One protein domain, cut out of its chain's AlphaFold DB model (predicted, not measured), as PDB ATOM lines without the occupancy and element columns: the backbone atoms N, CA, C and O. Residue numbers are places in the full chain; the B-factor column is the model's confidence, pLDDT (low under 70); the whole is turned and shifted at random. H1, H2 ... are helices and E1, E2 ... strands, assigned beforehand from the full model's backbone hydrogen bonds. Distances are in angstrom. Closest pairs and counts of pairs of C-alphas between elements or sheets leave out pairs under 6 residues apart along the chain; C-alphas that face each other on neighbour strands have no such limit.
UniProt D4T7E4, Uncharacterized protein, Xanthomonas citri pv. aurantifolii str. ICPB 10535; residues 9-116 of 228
ATOM      1  N   ILE A   9     118.235 153.495 120.399       85.69
ATOM      2  CA  ILE A   9     118.000 152.645 119.227       85.69
ATOM      3  C   ILE A   9     117.962 153.476 117.939       85.69
ATOM      4  O   ILE A   9     118.590 153.085 116.954       85.69
ATOM      5  N   ASP A  10     117.313 154.644 117.936       87.44
ATOM      6  CA  ASP A  10     117.295 155.548 116.775       87.44
ATOM      7  C   ASP A  10     118.714 155.991 116.399       87.44
ATOM      8  O   ASP A  10     119.063 156.067 115.220       87.44
ATOM      9  N   GLN A  11     119.578 156.202 117.393       86.62
ATOM     10  CA  GLN A  11     120.986 156.532 117.160       86.62
ATOM     11  C   GLN A  11     121.753 155.379 116.493       86.62
ATOM     12  O   GLN A  11     122.590 155.630 115.625       86.62
ATOM     13  N   LEU A  12     121.451 154.120 116.832       87.31
ATOM     14  CA  LEU A  12     122.019 152.957 116.139       87.31
ATOM     15  C   LEU A  12     121.530 152.871 114.686       87.31
ATOM     16  O   LEU A  12     122.318 152.544 113.797       87.31
ATOM     17  N   LEU A  13     120.257 153.195 114.431       88.81
ATOM     18  CA  LEU A  13     119.698 153.245 113.076       88.81
ATOM     19  C   LEU A  13     120.378 154.332 112.231       88.81
ATOM     20  O   LEU A  13     120.772 154.071 111.095       88.81
ATOM     21  N   VAL A  14     120.581 155.527 112.797       89.00
ATOM     22  CA  VAL A  14     121.319 156.629 112.149       89.00
ATOM     23  C   VAL A  14     122.777 156.245 111.882       89.00
ATOM     24  O   VAL A  14     123.316 156.593 110.833       89.00
ATOM     25  N   ALA A  15     123.399 155.483 112.785       84.00
ATOM     26  CA  ALA A  15     124.751 154.955 112.614       84.00
ATOM     27  C   ALA A  15     124.849 153.811 111.579       84.00
ATOM     28  O   ALA A  15     125.949 153.333 111.304       84.00
ATOM     29  N   GLY A  16     123.729 153.379 110.987       87.25
ATOM     30  CA  GLY A  16     123.693 152.418 109.882       87.25
ATOM     31  C   GLY A  16     123.234 151.006 110.252       87.25
ATOM     32  O   GLY A  16     123.223 150.132 109.382       87.25
ATOM     33  N   ALA A  17     122.821 150.749 111.499       87.00
ATOM     34  CA  ALA A  17     122.182 149.480 111.836       87.00
ATOM     35  C   ALA A  17     120.826 149.376 111.125       87.00
ATOM     36  O   ALA A  17     120.004 150.289 111.170       87.00
ATOM     37  N   THR A  18     120.549 148.243 110.479       88.56
ATOM     38  CA  THR A  18     119.217 148.023 109.900       88.56
ATOM     39  C   THR A  18     118.262 147.475 110.956       88.56
ATOM     40  O   THR A  18     118.659 146.670 111.797       88.56
ATOM     41  N   VAL A  19     116.970 147.807 110.855       86.62
ATOM     42  CA  VAL A  19     115.923 147.221 111.718       86.62
ATOM     43  C   VAL A  19     115.982 145.691 111.696       86.62
ATOM     44  O   VAL A  19     115.847 145.047 112.727       86.62
ATOM     45  N   ARG A  20     116.259 145.090 110.531       85.94
ATOM     46  CA  ARG A  20     116.406 143.635 110.401       85.94
ATOM     47  C   ARG A  20     117.606 143.088 111.182       85.94
ATOM     48  O   ARG A  20     117.486 142.009 111.744       85.94
ATOM     49  N   MET A  21     118.736 143.797 111.201       84.69
ATOM     50  CA  MET A  21     119.904 143.400 111.999       84.69
ATOM     51  C   MET A  21     119.601 143.478 113.491       84.69
ATOM     52  O   MET A  21     119.928 142.550 114.215       84.69
ATOM     53  N   LEU A  22     118.926 144.539 113.937       85.69
ATOM     54  CA  LEU A  22     118.549 144.684 115.342       85.69
ATOM     55  C   LEU A  22     117.531 143.622 115.767       85.69
ATOM     56  O   LEU A  22     117.727 143.000 116.796       85.69
ATOM     57  N   LEU A  23     116.504 143.343 114.954       83.25
ATOM     58  CA  LEU A  23     115.513 142.291 115.229       83.25
ATOM     59  C   LEU A  23     116.091 140.872 115.198       83.25
ATOM     60  O   LEU A  23     115.522 139.971 115.808       83.25
ATOM     61  N   ALA A  24     117.181 140.651 114.459       80.62
ATOM     62  CA  ALA A  24     117.891 139.375 114.485       80.62
ATOM     63  C   ALA A  24     118.568 139.128 115.844       80.62
ATOM     64  O   ALA A  24     118.889 137.985 116.161       80.62
ATOM     65  N   HIS A  25     118.757 140.182 116.638       75.56
ATOM     66  CA  HIS A  25     119.202 140.112 118.018       75.56
ATOM     67  C   HIS A  25     117.995 140.236 118.960       75.56
ATOM     68  O   HIS A  25     117.045 140.977 118.708       75.56
ATOM     69  N   SER A  26     118.004 139.484 120.058       75.06
ATOM     70  CA  SER A  26     116.967 139.594 121.087       75.06
ATOM     71  C   SER A  26     116.960 140.992 121.724       75.06
ATOM     72  O   SER A  26     117.961 141.713 121.687       75.06
ATOM     73  N   LEU A  27     115.836 141.384 122.339       75.62
ATOM     74  CA  LEU A  27     115.664 142.727 122.913       75.62
ATOM     75  C   LEU A  27     116.785 143.094 123.902       75.62
ATOM     76  O   LEU A  27     117.336 144.186 123.823       75.62
ATOM     77  N   VAL A  28     117.179 142.157 124.768       72.88
ATOM     78  CA  VAL A  28     118.245 142.350 125.768       72.88
ATOM     79  C   VAL A  28     119.589 142.688 125.110       72.88
ATOM     80  O   VAL A  28     120.309 143.580 125.559       72.88
ATOM     81  N   SER A  29     119.918 142.007 124.013       76.94
ATOM     82  CA  SER A  29     121.135 142.250 123.236       76.94
ATOM     83  C   SER A  29     121.118 143.623 122.560       76.94
ATOM     84  O   SER A  29     122.135 144.319 122.538       76.94
ATOM     85  N   VAL A  30     119.956 144.048 122.057       83.00
ATOM     86  CA  VAL A  30     119.771 145.377 121.455       83.00
ATOM     87  C   VAL A  30     119.906 146.483 122.502       83.00
ATOM     88  O   VAL A  30     120.608 147.464 122.263       83.00
ATOM     89  N   GLU A  31     119.297 146.320 123.677       83.19
ATOM     90  CA  GLU A  31     119.416 147.275 124.785       83.19
ATOM     91  C   GLU A  31     120.866 147.426 125.246       83.19
ATOM     92  O   GLU A  31     121.347 148.544 125.449       83.19
ATOM     93  N   TRP A  32     121.591 146.312 125.361       84.81
ATOM     94  CA  TRP A  32     123.005 146.348 125.710       84.81
ATOM     95  C   TRP A  32     123.841 147.079 124.656       84.81
ATOM     96  O   TRP A  32     124.650 147.944 125.004       84.81
ATOM     97  N   LEU A  33     123.621 146.789 123.372       86.38
ATOM     98  CA  LEU A  33     124.311 147.479 122.283       86.38
ATOM     99  C   LEU A  33     124.008 148.984 122.301       86.38
ATOM    100  O   LEU A  33     124.901 149.802 122.091       86.38
ATOM    101  N   ALA A  34     122.771 149.363 122.619       87.44
ATOM    102  CA  ALA A  34     122.356 150.756 122.722       87.44
ATOM    103  C   ALA A  34     123.024 151.492 123.903       87.44
ATOM    104  O   ALA A  34     123.360 152.680 123.795       87.44
ATOM    105  N   GLN A  35     123.288 150.794 125.015       86.56
ATOM    106  CA  GLN A  35     124.078 151.325 126.135       86.56
ATOM    107  C   GLN A  35     125.536 151.598 125.737       86.56
ATOM    108  O   GLN A  35     126.096 152.600 126.178       86.56
ATOM    109  N   HIS A  36     126.101 150.772 124.853       86.44
ATOM    110  CA  HIS A  36     127.503 150.833 124.414       86.44
ATOM    111  C   HIS A  36     127.664 151.426 123.003       86.44
ATOM    112  O   HIS A  36     128.688 151.251 122.346       86.44
ATOM    113  N   ARG A  37     126.657 152.156 122.506       87.19
ATOM    114  CA  ARG A  37     126.606 152.677 121.124       87.19
ATOM    115  C   ARG A  37     127.750 153.626 120.744       87.19
ATOM    116  O   ARG A  37     127.994 153.836 119.563       87.19
ATOM    117  N   ASN A  38     128.417 154.214 121.736       86.69
ATOM    118  CA  ASN A  38     129.540 155.132 121.544       86.69
ATOM    119  C   ASN A  38     130.898 154.478 121.838       86.69
ATOM    120  O   ASN A  38     131.927 155.146 121.735       86.69
ATOM    121  N   ASP A  39     130.907 153.206 122.231       88.25
ATOM    122  CA  ASP A  39     132.130 152.501 122.581       88.25
ATOM    123  C   ASP A  39     132.798 151.916 121.336       88.25
ATOM    124  O   ASP A  39     132.181 151.717 120.292       88.25
ATOM    125  N   THR A  40     134.096 151.638 121.446       88.94
ATOM    126  CA  THR A  40     134.847 150.895 120.429       88.94
ATOM    127  C   THR A  40     135.043 149.462 120.900       88.94
ATOM    128  O   THR A  40     135.482 149.219 122.030       88.94
ATOM    129  N   PHE A  41     134.735 148.511 120.027       87.56
ATOM    130  CA  PHE A  41     134.872 147.084 120.280       87.56
ATOM    131  C   PHE A  41     136.130 146.562 119.611       87.56
ATOM    132  O   PHE A  41     136.511 147.037 118.547       87.56
ATOM    133  N   ARG A  42     136.749 145.543 120.201       87.12
ATOM    134  CA  ARG A  42     137.853 144.824 119.576       87.12
ATOM    135  C   ARG A  42     137.419 143.422 119.189       87.12
ATOM    136  O   ARG A  42     136.959 142.653 120.030       87.12
ATOM    137  N   MET A  43     137.580 143.086 117.919       85.81
ATOM    138  CA  MET A  43     137.277 141.769 117.375       85.81
ATOM    139  C   MET A  43     138.554 140.981 117.115       85.81
ATOM    140  O   MET A  43     139.562 141.546 116.682       85.81
ATOM    141  N   CYS A  44     138.478 139.675 117.343       85.25
ATOM    142  CA  CYS A  44     139.508 138.710 117.006       85.25
ATOM    143  C   CYS A  44     138.898 137.456 116.358       85.25
ATOM    144  O   CYS A  44     137.980 136.853 116.920       85.25
ATOM    145  N   TYR A  45     139.418 137.059 115.198       81.88
ATOM    146  CA  TYR A  45     138.967 135.881 114.456       81.88
ATOM    147  C   TYR A  45     140.048 135.371 113.495       81.88
ATOM    148  O   TYR A  45     140.992 136.093 113.172       81.88
ATOM    149  N   GLU A  46     139.904 134.130 113.033       78.25
ATOM    150  CA  GLU A  46     140.716 133.576 111.943       78.25
ATOM    151  C   GLU A  46     140.136 134.009 110.589       78.25
ATOM    152  O   GLU A  46     138.927 133.912 110.366       78.25
ATOM    153  N   GLY A  47     140.989 134.536 109.713       76.75
ATOM    154  CA  GLY A  47     140.665 134.853 108.325       76.75
ATOM    155  C   GLY A  47     140.703 133.621 107.421       76.75
ATOM    156  O   GLY A  47     141.049 132.517 107.843       76.75
ATOM    157  N   ASP A  48     140.364 133.815 106.147       79.62
ATOM    158  CA  ASP A  48     140.197 132.723 105.179       79.62
ATOM    159  C   ASP A  48     141.491 131.935 104.902       79.62
ATOM    160  O   ASP A  48     141.432 130.796 104.436       79.62
ATOM    161  N   SER A  49     142.670 132.511 105.178       78.69
ATOM    162  CA  SER A  49     143.966 131.832 105.030       78.69
ATOM    163  C   SER A  49     144.515 131.268 106.347       78.69
ATOM    164  O   SER A  49     145.663 130.821 106.398       78.69
ATOM    165  N   GLY A  50     143.695 131.254 107.405       70.12
ATOM    166  CA  GLY A  50     144.089 130.840 108.754       70.12
ATOM    167  C   GLY A  50     144.946 131.882 109.477       70.12
ATOM    168  O   GLY A  50     145.549 131.592 110.510       70.12
ATOM    169  N   GLU A  51     145.045 133.095 108.935       73.00
ATOM    170  CA  GLU A  51     145.691 134.213 109.597       73.00
ATOM    171  C   GLU A  51     144.812 134.760 110.717       73.00
ATOM    172  O   GLU A  51     143.591 134.834 110.615       73.00
ATOM    173  N   LEU A  52     145.441 135.200 111.796       76.75
ATOM    174  CA  LEU A  52     144.735 135.815 112.901       76.75
ATOM    175  C   LEU A  52     144.504 137.304 112.626       76.75
ATOM    176  O   LEU A  52     145.464 138.071 112.507       76.75
ATOM    177  N   ILE A  53     143.243 137.726 112.600       80.81
ATOM    178  CA  ILE A  53     142.854 139.121 112.389       80.81
ATOM    179  C   ILE A  53     142.390 139.731 113.710       80.81
ATOM    180  O   ILE A  53     141.514 139.198 114.387       80.81
ATOM    181  N   VAL A  54     142.954 140.894 114.050       85.88
ATOM    182  CA  VAL A  54     142.583 141.692 115.227       85.88
ATOM    183  C   VAL A  54     142.268 143.107 114.771       85.88
ATOM    184  O   VAL A  54     143.121 143.763 114.175       85.88
ATOM    185  N   THR A  55     141.062 143.591 115.054       85.75
ATOM    186  CA  THR A  55     140.619 144.915 114.597       85.75
ATOM    187  C   THR A  55     139.736 145.611 115.619       85.75
ATOM    188  O   THR A  55     139.006 144.960 116.365       85.75
ATOM    189  N   ASP A  56     139.802 146.939 115.635       89.25
ATOM    190  CA  ASP A  56     138.851 147.788 116.348       89.25
ATOM    191  C   ASP A  56     137.677 148.109 115.417       89.25
ATOM    192  O   ASP A  56     137.888 148.359 114.230       89.25
ATOM    193  N   VAL A  57     136.454 148.056 115.940       90.69
ATOM    194  CA  VAL A  57     135.211 148.281 115.192       90.69
ATOM    195  C   VAL A  57     134.211 149.078 116.023       90.69
ATOM    196  O   VAL A  57     134.143 148.956 117.251       90.69
ATOM    197  N   ALA A  58     133.402 149.879 115.342       91.19
ATOM    198  CA  ALA A  58     132.225 150.512 115.925       91.19
ATOM    199  C   ALA A  58     131.108 149.472 116.197       91.19
ATOM    200  O   ALA A  58     131.123 148.384 115.617       91.19
ATOM    201  N   PRO A  59     130.089 149.781 117.024       88.94
ATOM    202  CA  PRO A  59     129.027 148.822 117.342       88.94
ATOM    203  C   PRO A  59     128.247 148.333 116.112       88.94
ATOM    204  O   PRO A  59     127.873 147.167 116.041       88.94
ATOM    205  N   VAL A  60     128.022 149.189 115.111       89.31
ATOM    206  CA  VAL A  60     127.344 148.789 113.862       89.31
ATOM    207  C   VAL A  60     128.240 147.898 112.999       89.31
ATOM    208  O   VAL A  60     127.779 146.901 112.441       89.31
ATOM    209  N   GLU A  61     129.529 148.223 112.925       91.06
ATOM    210  CA  GLU A  61     130.532 147.439 112.199       91.06
ATOM    211  C   GLU A  61     130.745 146.067 112.839       91.06
ATOM    212  O   GLU A  61     130.919 145.089 112.121       91.06
ATOM    213  N   LEU A  62     130.645 145.968 114.168       90.56
ATOM    214  CA  LEU A  62     130.645 144.699 114.891       90.56
ATOM    215  C   LEU A  62     129.533 143.776 114.378       90.56
ATOM    216  O   LEU A  62     129.802 142.620 114.060       90.56
ATOM    217  N   LEU A  63     128.299 144.281 114.248       89.44
ATOM    218  CA  LEU A  63     127.176 143.488 113.732       89.44
ATOM    219  C   LEU A  63     127.379 143.091 112.265       89.44
ATOM    220  O   LEU A  63     127.097 141.956 111.876       89.44
ATOM    221  N   ALA A  64     127.853 144.028 111.442       89.38
ATOM    222  CA  ALA A  64     128.111 143.781 110.028       89.38
ATOM    223  C   ALA A  64     129.203 142.717 109.844       89.38
ATOM    224  O   ALA A  64     128.996 141.736 109.129       89.38
ATOM    225  N   ARG A  65     130.326 142.861 110.555       89.50
ATOM    226  CA  ARG A  65     131.464 141.951 110.454       89.50
ATOM    227  C   ARG A  65     131.158 140.580 111.039       89.50
ATOM    228  O   ARG A  65     131.518 139.579 110.434       89.50
ATOM    229  N   ALA A  66     130.440 140.511 112.157       87.56
ATOM    230  CA  ALA A  66     129.970 139.244 112.711       87.56
ATOM    231  C   ALA A  66     129.130 138.459 111.689       87.56
ATOM    232  O   ALA A  66     129.329 137.261 111.507       87.56
ATOM    233  N   ARG A  67     128.249 139.144 110.948       87.12
ATOM    234  CA  ARG A  67     127.456 138.517 109.885       87.12
ATOM    235  C   ARG A  67     128.316 138.007 108.726       87.12
ATOM    236  O   ARG A  67     128.032 136.930 108.211       87.12
ATOM    237  N   GLU A  68     129.331 138.761 108.309       89.12
ATOM    238  CA  GLU A  68     130.285 138.325 107.274       89.12
ATOM    239  C   GLU A  68     131.054 137.071 107.701       89.12
ATOM    240  O   GLU A  68     131.265 136.178 106.888       89.12
ATOM    241  N   LEU A  69     131.395 136.975 108.988       86.81
ATOM    242  CA  LEU A  69     132.050 135.813 109.595       86.81
ATOM    243  C   LEU A  69     131.092 134.642 109.868       86.81
ATOM    244  O   LEU A  69     131.512 133.605 110.378       86.81
ATOM    245  N   GLY A  70     129.801 134.793 109.561       86.56
ATOM    246  CA  GLY A  70     128.789 133.768 109.805       86.56
ATOM    247  C   GLY A  70     128.430 133.569 111.279       86.56
ATOM    248  O   GLY A  70     127.788 132.569 111.602       86.56
ATOM    249  N   TRP A  71     128.810 134.497 112.163       87.12
ATOM    250  CA  TRP A  71     128.472 134.429 113.582       87.12
ATOM    251  C   TRP A  71     126.976 134.597 113.775       87.12
ATOM    252  O   TRP A  71     126.338 135.492 113.206       87.12
ATOM    253  N   LYS A  72     126.412 133.736 114.609       83.88
ATOM    254  CA  LYS A  72     124.988 133.719 114.882       83.88
ATOM    255  C   LYS A  72     124.678 134.611 116.073       83.88
ATOM    256  O   LYS A  72     125.372 134.526 117.088       83.88
ATOM    257  N   PRO A  73     123.640 135.458 115.965       81.88
ATOM    258  CA  PRO A  73     123.044 136.127 117.111       81.88
ATOM    259  C   PRO A  73     122.796 135.152 118.259       81.88
ATOM    260  O   PRO A  73     122.207 134.099 118.025       81.88
ATOM    261  N   SER A  74     123.185 135.531 119.476       77.25
ATOM    262  CA  SER A  74     122.813 134.745 120.648       77.25
ATOM    263  C   SER A  74     121.310 134.836 120.883       77.25
ATOM    264  O   SER A  74     120.734 135.931 120.935       77.25
ATOM    265  N   VAL A  75     120.674 133.674 120.990       66.69
ATOM    266  CA  VAL A  75     119.250 133.518 121.294       66.69
ATOM    267  C   VAL A  75     119.145 133.055 122.746       66.69
ATOM    268  O   VAL A  75     119.725 132.039 123.105       66.69
ATOM    269  N   ASP A  76     118.426 133.811 123.577       58.09
ATOM    270  CA  ASP A  76     118.150 133.492 124.988       58.09
ATOM    271  C   ASP A  76     119.366 133.298 125.911       58.09
ATOM    272  O   ASP A  76     119.690 132.188 126.327       58.09
ATOM    273  N   ASN A  77     119.963 134.397 126.382       52.22
ATOM    274  CA  ASN A  77     120.809 134.343 127.575       52.22
ATOM    275  C   ASN A  77     120.306 135.295 128.668       52.22
ATOM    276  O   ASN A  77     120.820 136.393 128.857       52.22
ATOM    277  N   GLU A  78     119.365 134.804 129.483       47.91
ATOM    278  CA  GLU A  78     119.148 135.258 130.871       47.91
ATOM    279  C   GLU A  78     120.300 134.804 131.805       47.91
ATOM    280  O   GLU A  78     120.117 134.573 133.003       47.91
ATOM    281  N   SER A  79     121.518 134.616 131.283       45.06
ATOM    282  CA  SER A  79     122.648 134.171 132.097       45.06
ATOM    283  C   SER A  79     123.195 135.340 132.913       45.06
ATOM    284  O   SER A  79     124.003 136.146 132.461       45.06
ATOM    285  N   SER A  80     122.772 135.402 134.174       45.69
ATOM    286  CA  SER A  80     123.259 136.336 135.198       45.69
ATOM    287  C   SER A  80     124.739 136.150 135.587       45.69
ATOM    288  O   SER A  80     125.250 136.908 136.413       45.69
ATOM    289  N   ALA A  81     125.449 135.167 135.018       43.22
ATOM    290  CA  ALA A  81     126.796 134.778 135.451       43.22
ATOM    291  C   ALA A  81     127.940 135.289 134.554       43.22
ATOM    292  O   ALA A  81     129.094 135.317 134.980       43.22
ATOM    293  N   SER A  82     127.650 135.725 133.333       48.88
ATOM    294  CA  SER A  82     128.656 136.222 132.393       48.88
ATOM    295  C   SER A  82     127.962 137.175 131.435       48.88
ATOM    296  O   SER A  82     126.964 136.774 130.852       48.88
ATOM    297  N   GLY A  83     128.440 138.422 131.348       55.69
ATOM    298  CA  GLY A  83     127.769 139.534 130.657       55.69
ATOM    299  C   GLY A  83     127.236 139.211 129.251       55.69
ATOM    300  O   GLY A  83     127.619 138.207 128.661       55.69
ATOM    301  N   PRO A  84     126.355 140.059 128.699       62.97
ATOM    302  CA  PRO A  84     125.511 139.691 127.566       62.97
ATOM    303  C   PRO A  84     126.342 139.321 126.334       62.97
ATOM    304  O   PRO A  84     127.059 140.149 125.767       62.97
ATOM    305  N   TYR A  85     126.244 138.058 125.923       74.88
ATOM    306  CA  TYR A  85     126.811 137.588 124.666       74.88
ATOM    307  C   TYR A  85     125.916 138.054 123.520       74.88
ATOM    308  O   TYR A  85     124.728 137.749 123.489       74.88
ATOM    309  N   LEU A  86     126.485 138.798 122.568       81.81
ATOM    310  CA  LEU A  86     125.771 139.165 121.339       81.81
ATOM    311  C   LEU A  86     125.734 138.016 120.324       81.81
ATOM    312  O   LEU A  86     124.809 137.955 119.513       81.81
ATOM    313  N   PHE A  87     126.720 137.116 120.373       84.00
ATOM    314  CA  PHE A  87     126.919 136.047 119.396       84.00
ATOM    315  C   PHE A  87     127.235 134.722 120.094       84.00
ATOM    316  O   PHE A  87     127.962 134.730 121.084       84.00
ATOM    317  N   ASP A  88     126.721 133.608 119.572       78.69
ATOM    318  CA  ASP A  88     126.963 132.266 120.134       78.69
ATOM    319  C   ASP A  88     128.328 131.700 119.727       78.69
ATOM    320  O   ASP A  88     128.976 130.990 120.493       78.69
ATOM    321  N   ASP A  89     128.780 132.029 118.517       77.81
ATOM    322  CA  ASP A  89     130.033 131.509 117.967       77.81
ATOM    323  C   ASP A  89     131.268 132.244 118.517       77.81
ATOM    324  O   ASP A  89     132.386 131.776 118.334       77.81
ATOM    325  N   ALA A  90     131.087 133.373 119.214       78.81
ATOM    326  CA  ALA A  90     132.173 134.199 119.735       78.81
ATOM    327  C   ALA A  90     132.034 134.466 121.239       78.81
ATOM    328  O   ALA A  90     130.966 134.790 121.749       78.81
ATOM    329  N   SER A  91     133.152 134.423 121.959       79.44
ATOM    330  CA  SER A  91     133.202 134.769 123.380       79.44
ATOM    331  C   SER A  91     133.316 136.281 123.581       79.44
ATOM    332  O   SER A  91     134.135 136.939 122.934       79.44
ATOM    333  N   TYR A  92     132.516 136.826 124.503       81.38
ATOM    334  CA  TYR A  92     132.575 138.227 124.925       81.38
ATOM    335  C   TYR A  92     133.357 138.404 126.232       81.38
ATOM    336  O   TYR A  92     133.117 137.702 127.217       81.38
ATOM    337  N   HIS A  93     134.245 139.404 126.279       78.75
ATOM    338  CA  HIS A  93     134.978 139.776 127.492       78.75
ATOM    339  C   HIS A  93     135.130 141.299 127.628       78.75
ATOM    340  O   HIS A  93     135.550 141.975 126.692       78.75
ATOM    341  N   CYS A  94     134.887 141.849 128.825       77.19
ATOM    342  CA  CYS A  94     135.212 143.245 129.142       77.19
ATOM    343  C   CYS A  94     136.469 143.324 130.015       77.19
ATOM    344  O   CYS A  94     136.518 142.760 131.112       77.19
ATOM    345  N   ARG A  95     137.500 144.043 129.553       70.50
ATOM    346  CA  ARG A  95     138.756 144.206 130.298       70.50
ATOM    347  C   ARG A  95     139.309 145.613 130.150       70.50
ATOM    348  O   ARG A  95     139.600 146.055 129.047       70.50
ATOM    349  N   ARG A  96     139.525 146.289 131.285       72.38
ATOM    350  CA  ARG A  96     140.056 147.669 131.338       72.38
ATOM    351  C   ARG A  96     139.256 148.657 130.471       72.38
ATOM    352  O   ARG A  96     139.846 149.549 129.876       72.38
ATOM    353  N   GLY A  97     137.936 148.478 130.404       74.12
ATOM    354  CA  GLY A  97     137.048 149.321 129.599       74.12
ATOM    355  C   GLY A  97     137.077 149.033 128.096       74.12
ATOM    356  O   GLY A  97     136.550 149.830 127.336       74.12
ATOM    357  N   VAL A  98     137.697 147.930 127.658       79.31
ATOM    358  CA  VAL A  98     137.650 147.481 126.259       79.31
ATOM    359  C   VAL A  98     136.737 146.266 126.153       79.31
ATOM    360  O   VAL A  98     136.910 145.293 126.895       79.31
ATOM    361  N   HIS A  99     135.797 146.330 125.214       84.75
ATOM    362  CA  HIS A  99     134.823 145.288 124.908       84.75
ATOM    363  C   HIS A  99     135.369 144.383 123.799       84.75
ATOM    364  O   HIS A  99     135.607 144.855 122.691       84.75
ATOM    365  N   TRP A 100     135.604 143.104 124.092       84.62
ATOM    366  CA  TRP A 100     136.214 142.149 123.161       84.62
ATOM    367  C   TRP A 100     135.236 141.076 122.696       84.62
ATOM    368  O   TRP A 100     134.506 140.536 123.524       84.62
ATOM    369  N   TYR A 101     135.322 140.709 121.415       85.50
ATOM    370  CA  TYR A 101     134.668 139.538 120.822       85.50
ATOM    371  C   TYR A 101     135.685 138.630 120.124       85.50
ATOM    372  O   TYR A 101     136.543 139.123 119.390       85.50
ATOM    373  N   ALA A 102     135.590 137.318 120.352       81.31
ATOM    374  CA  ALA A 102     136.623 136.365 119.959       81.31
ATOM    375  C   ALA A 102     136.122 134.979 119.541       81.31
ATOM    376  O   ALA A 102     135.404 134.342 120.307       81.31
ATOM    377  N   THR A 103     136.611 134.469 118.408       76.94
ATOM    378  CA  THR A 103     136.500 133.043 118.022       76.94
ATOM    379  C   THR A 103     137.834 132.301 118.021       76.94
ATOM    380  O   THR A 103     137.853 131.080 118.142       76.94
ATOM    381  N   ALA A 104     138.951 133.020 117.893       66.31
ATOM    382  CA  ALA A 104     140.289 132.441 117.840       66.31
ATOM    383  C   ALA A 104     140.915 132.402 119.244       66.31
ATOM    384  O   ALA A 104     141.436 133.405 119.748       66.31
ATOM    385  N   ASN A 105     140.858 131.232 119.882       63.44
ATOM    386  CA  ASN A 105     141.468 130.974 121.185       63.44
ATOM    387  C   ASN A 105     142.666 130.030 121.030       63.44
ATOM    388  O   ASN A 105     142.663 129.146 120.181       63.44
ATOM    389  N   ASN A 106     143.686 130.199 121.870       53.19
ATOM    390  CA  ASN A 106     144.721 129.185 122.046       53.19
ATOM    391  C   ASN A 106     144.449 128.467 123.367       53.19
ATOM    392  O   ASN A 106     144.347 129.123 124.404       53.19
ATOM    393  N   ASP A 107     144.364 127.138 123.322       46.00
ATOM    394  CA  ASP A 107     144.057 126.231 124.441       46.00
ATOM    395  C   ASP A 107     145.051 126.300 125.620       46.00
ATOM    396  O   ASP A 107     144.968 125.515 126.564       46.00
ATOM    397  N   THR A 108     146.026 127.208 125.573       48.56
ATOM    398  CA  THR A 108     147.155 127.241 126.503       48.56
ATOM    399  C   THR A 108     146.996 128.166 127.695       48.56
ATOM    400  O   THR A 108     147.725 127.957 128.651       48.56
ATOM    401  N   ASP A 109     146.054 129.110 127.727       44.00
ATOM    402  CA  ASP A 109     145.846 129.949 128.913       44.00
ATOM    403  C   ASP A 109     144.432 130.546 128.922       44.00
ATOM    404  O   ASP A 109     143.988 131.117 127.929       44.00
ATOM    405  N   GLU A 110     143.736 130.418 130.057       45.47
ATOM    406  CA  GLU A 110     142.375 130.907 130.343       45.47
ATOM    407  C   GLU A 110     141.890 132.061 129.431       45.47
ATOM    408  O   GLU A 110     142.228 133.227 129.642       45.47
ATOM    409  N   CYS A 111     141.044 131.711 128.453       50.66
ATOM    410  CA  CYS A 111     140.044 132.559 127.789       50.66
ATOM    411  C   CYS A 111     140.491 133.968 127.357       50.66
ATOM    412  O   CYS A 111     139.728 134.926 127.501       50.66
ATOM    413  N   LEU A 112     141.709 134.133 126.839       56.59
ATOM    414  CA  LEU A 112     142.080 135.367 126.150       56.59
ATOM    415  C   LEU A 112     142.323 135.065 124.671       56.59
ATOM    416  O   LEU A 112     143.205 134.256 124.376       56.59
ATOM    417  N   PRO A 113     141.598 135.715 123.742       60.00
ATOM    418  CA  PRO A 113     141.853 135.532 122.325       60.00
ATOM    419  C   PRO A 113     143.299 135.843 121.980       60.00
ATOM    420  O   PRO A 113     143.915 136.787 122.500       60.00
ATOM    421  N   LEU A 114     143.809 135.077 121.027       56.12
ATOM    422  CA  LEU A 114     145.038 135.403 120.330       56.12
ATOM    423  C   LEU A 114     144.867 136.816 119.748       56.12
ATOM    424  O   LEU A 114     143.937 137.054 119.005       56.12
ATOM    425  N   GLY A 115     145.683 137.802 120.119       54.81
ATOM    426  CA  GLY A 115     145.496 139.190 119.651       54.81
ATOM    427  C   GLY A 115     145.474 140.252 120.742       54.81
ATOM    428  O   GLY A 115     145.575 141.449 120.463       54.81
ATOM    429  N   PHE A 116     145.431 139.843 122.009       58.62
ATOM    430  CA  PHE A 116     145.800 140.747 123.091       58.62
ATOM    431  C   PHE A 116     147.260 141.204 122.929       58.62
ATOM    432  O   PHE A 116     148.125 140.385 122.607       58.62
TER     433      PHE A 116
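What this domain is: This is residues 9 to 116 of the 228 residues of an uncharacterized protein of Xanthomonas citri pv. aurantifolii str. ICPB 10535 (UniProt D4T7E4). A twisted sheet of four strands, two hairpins side by side, has one helix, H4, over one face, and three short helices, H1, H2 and H3, gather beyond H4 at one end of the longest axis. A long loop, residues 69 to 90, leads from H4 back to the sheet, and a tail, residues 103 to 116, follows the last strand. The 108 printed residues hold four named helices and four named strands in the order H1 H2 H3 E1 E2 H4 E3 E4, and the mixed sheet runs E2 E1 E4 E3. The class is mixed, helices and strands, with under half of the residues in named elements. The whole is compact, with a radius of gyration of the C-alphas of 13.5 A and spans of 41 by 32 by 25 A.

Where its parts are: Find C-alpha 9 at (118.000, 152.645, 119.227), where H1 begins and runs to residue 14. H2 is residues 19 to 23, and H3, residues 27 to 35, is 12.5 A long. Then come E1, residues 41 to 46, 16.9 A long, and E2, residues 52 to 57, 15.9 A long. H4, residues 59 to 68, starts at C-alpha 59 (129.027, 148.822, 117.342) and is 14.6 A long. E3 is residues 91 to 95, 13.0 A, and E4, residues 98 to 102, 12.8 A, ends at C-alpha 102 (136.623, 136.365, 119.959).

How they stand to each other: Start at the sheet. The hairpin E1 and E2 is antiparallel, with N 43 and O 55 2.8 A apart. The inner strands E1 and E4 are parallel, with N 42 and O 99 2.8 A apart. In the hairpin E3 and E4, also antiparallel, N 100 and O 93 are 2.8 A apart. H4 is on the sheet at a height of 9.5 A, over E1, and runs along the strands, at 5 degrees to E1 on the local plane; their closest C-alphas are those of Phe 41 and Pro 59, 6.8 A apart. These are two layers, a helix on one face of a sheet. E2, H4 and E3 make a split strand-helix-strand unit, two strands running the same way with E1 and E4 between them, and its crossover is right-handed. Farther out, H1 and H3 touch at a steep tilt of 65 degrees, the same way, with the C-alphas of Ile 9 and Ala 34 closest at 5.9 A. H2 and H4 are close but not clearly touching, the C-alphas of Met 21 and Leu 63 being closest at 7.5 A. H1, H2 and H3 are not on the sheet. In H1, H2, H3 and H4 every O i to N i+4 pair is within hydrogen-bond range.

The domain as a whole: The two C-alphas farthest apart are those of Asp 10 and Thr 108, 42.3 A. The printed part has no cut. The link from H4 to E3, 22 residues, is long; the other links are tight. Look in the B-factor column for pLDDT under 70 at residues 75 to 84 and 104 to 116 of this predicted model; the mean of the printed part is 77.0.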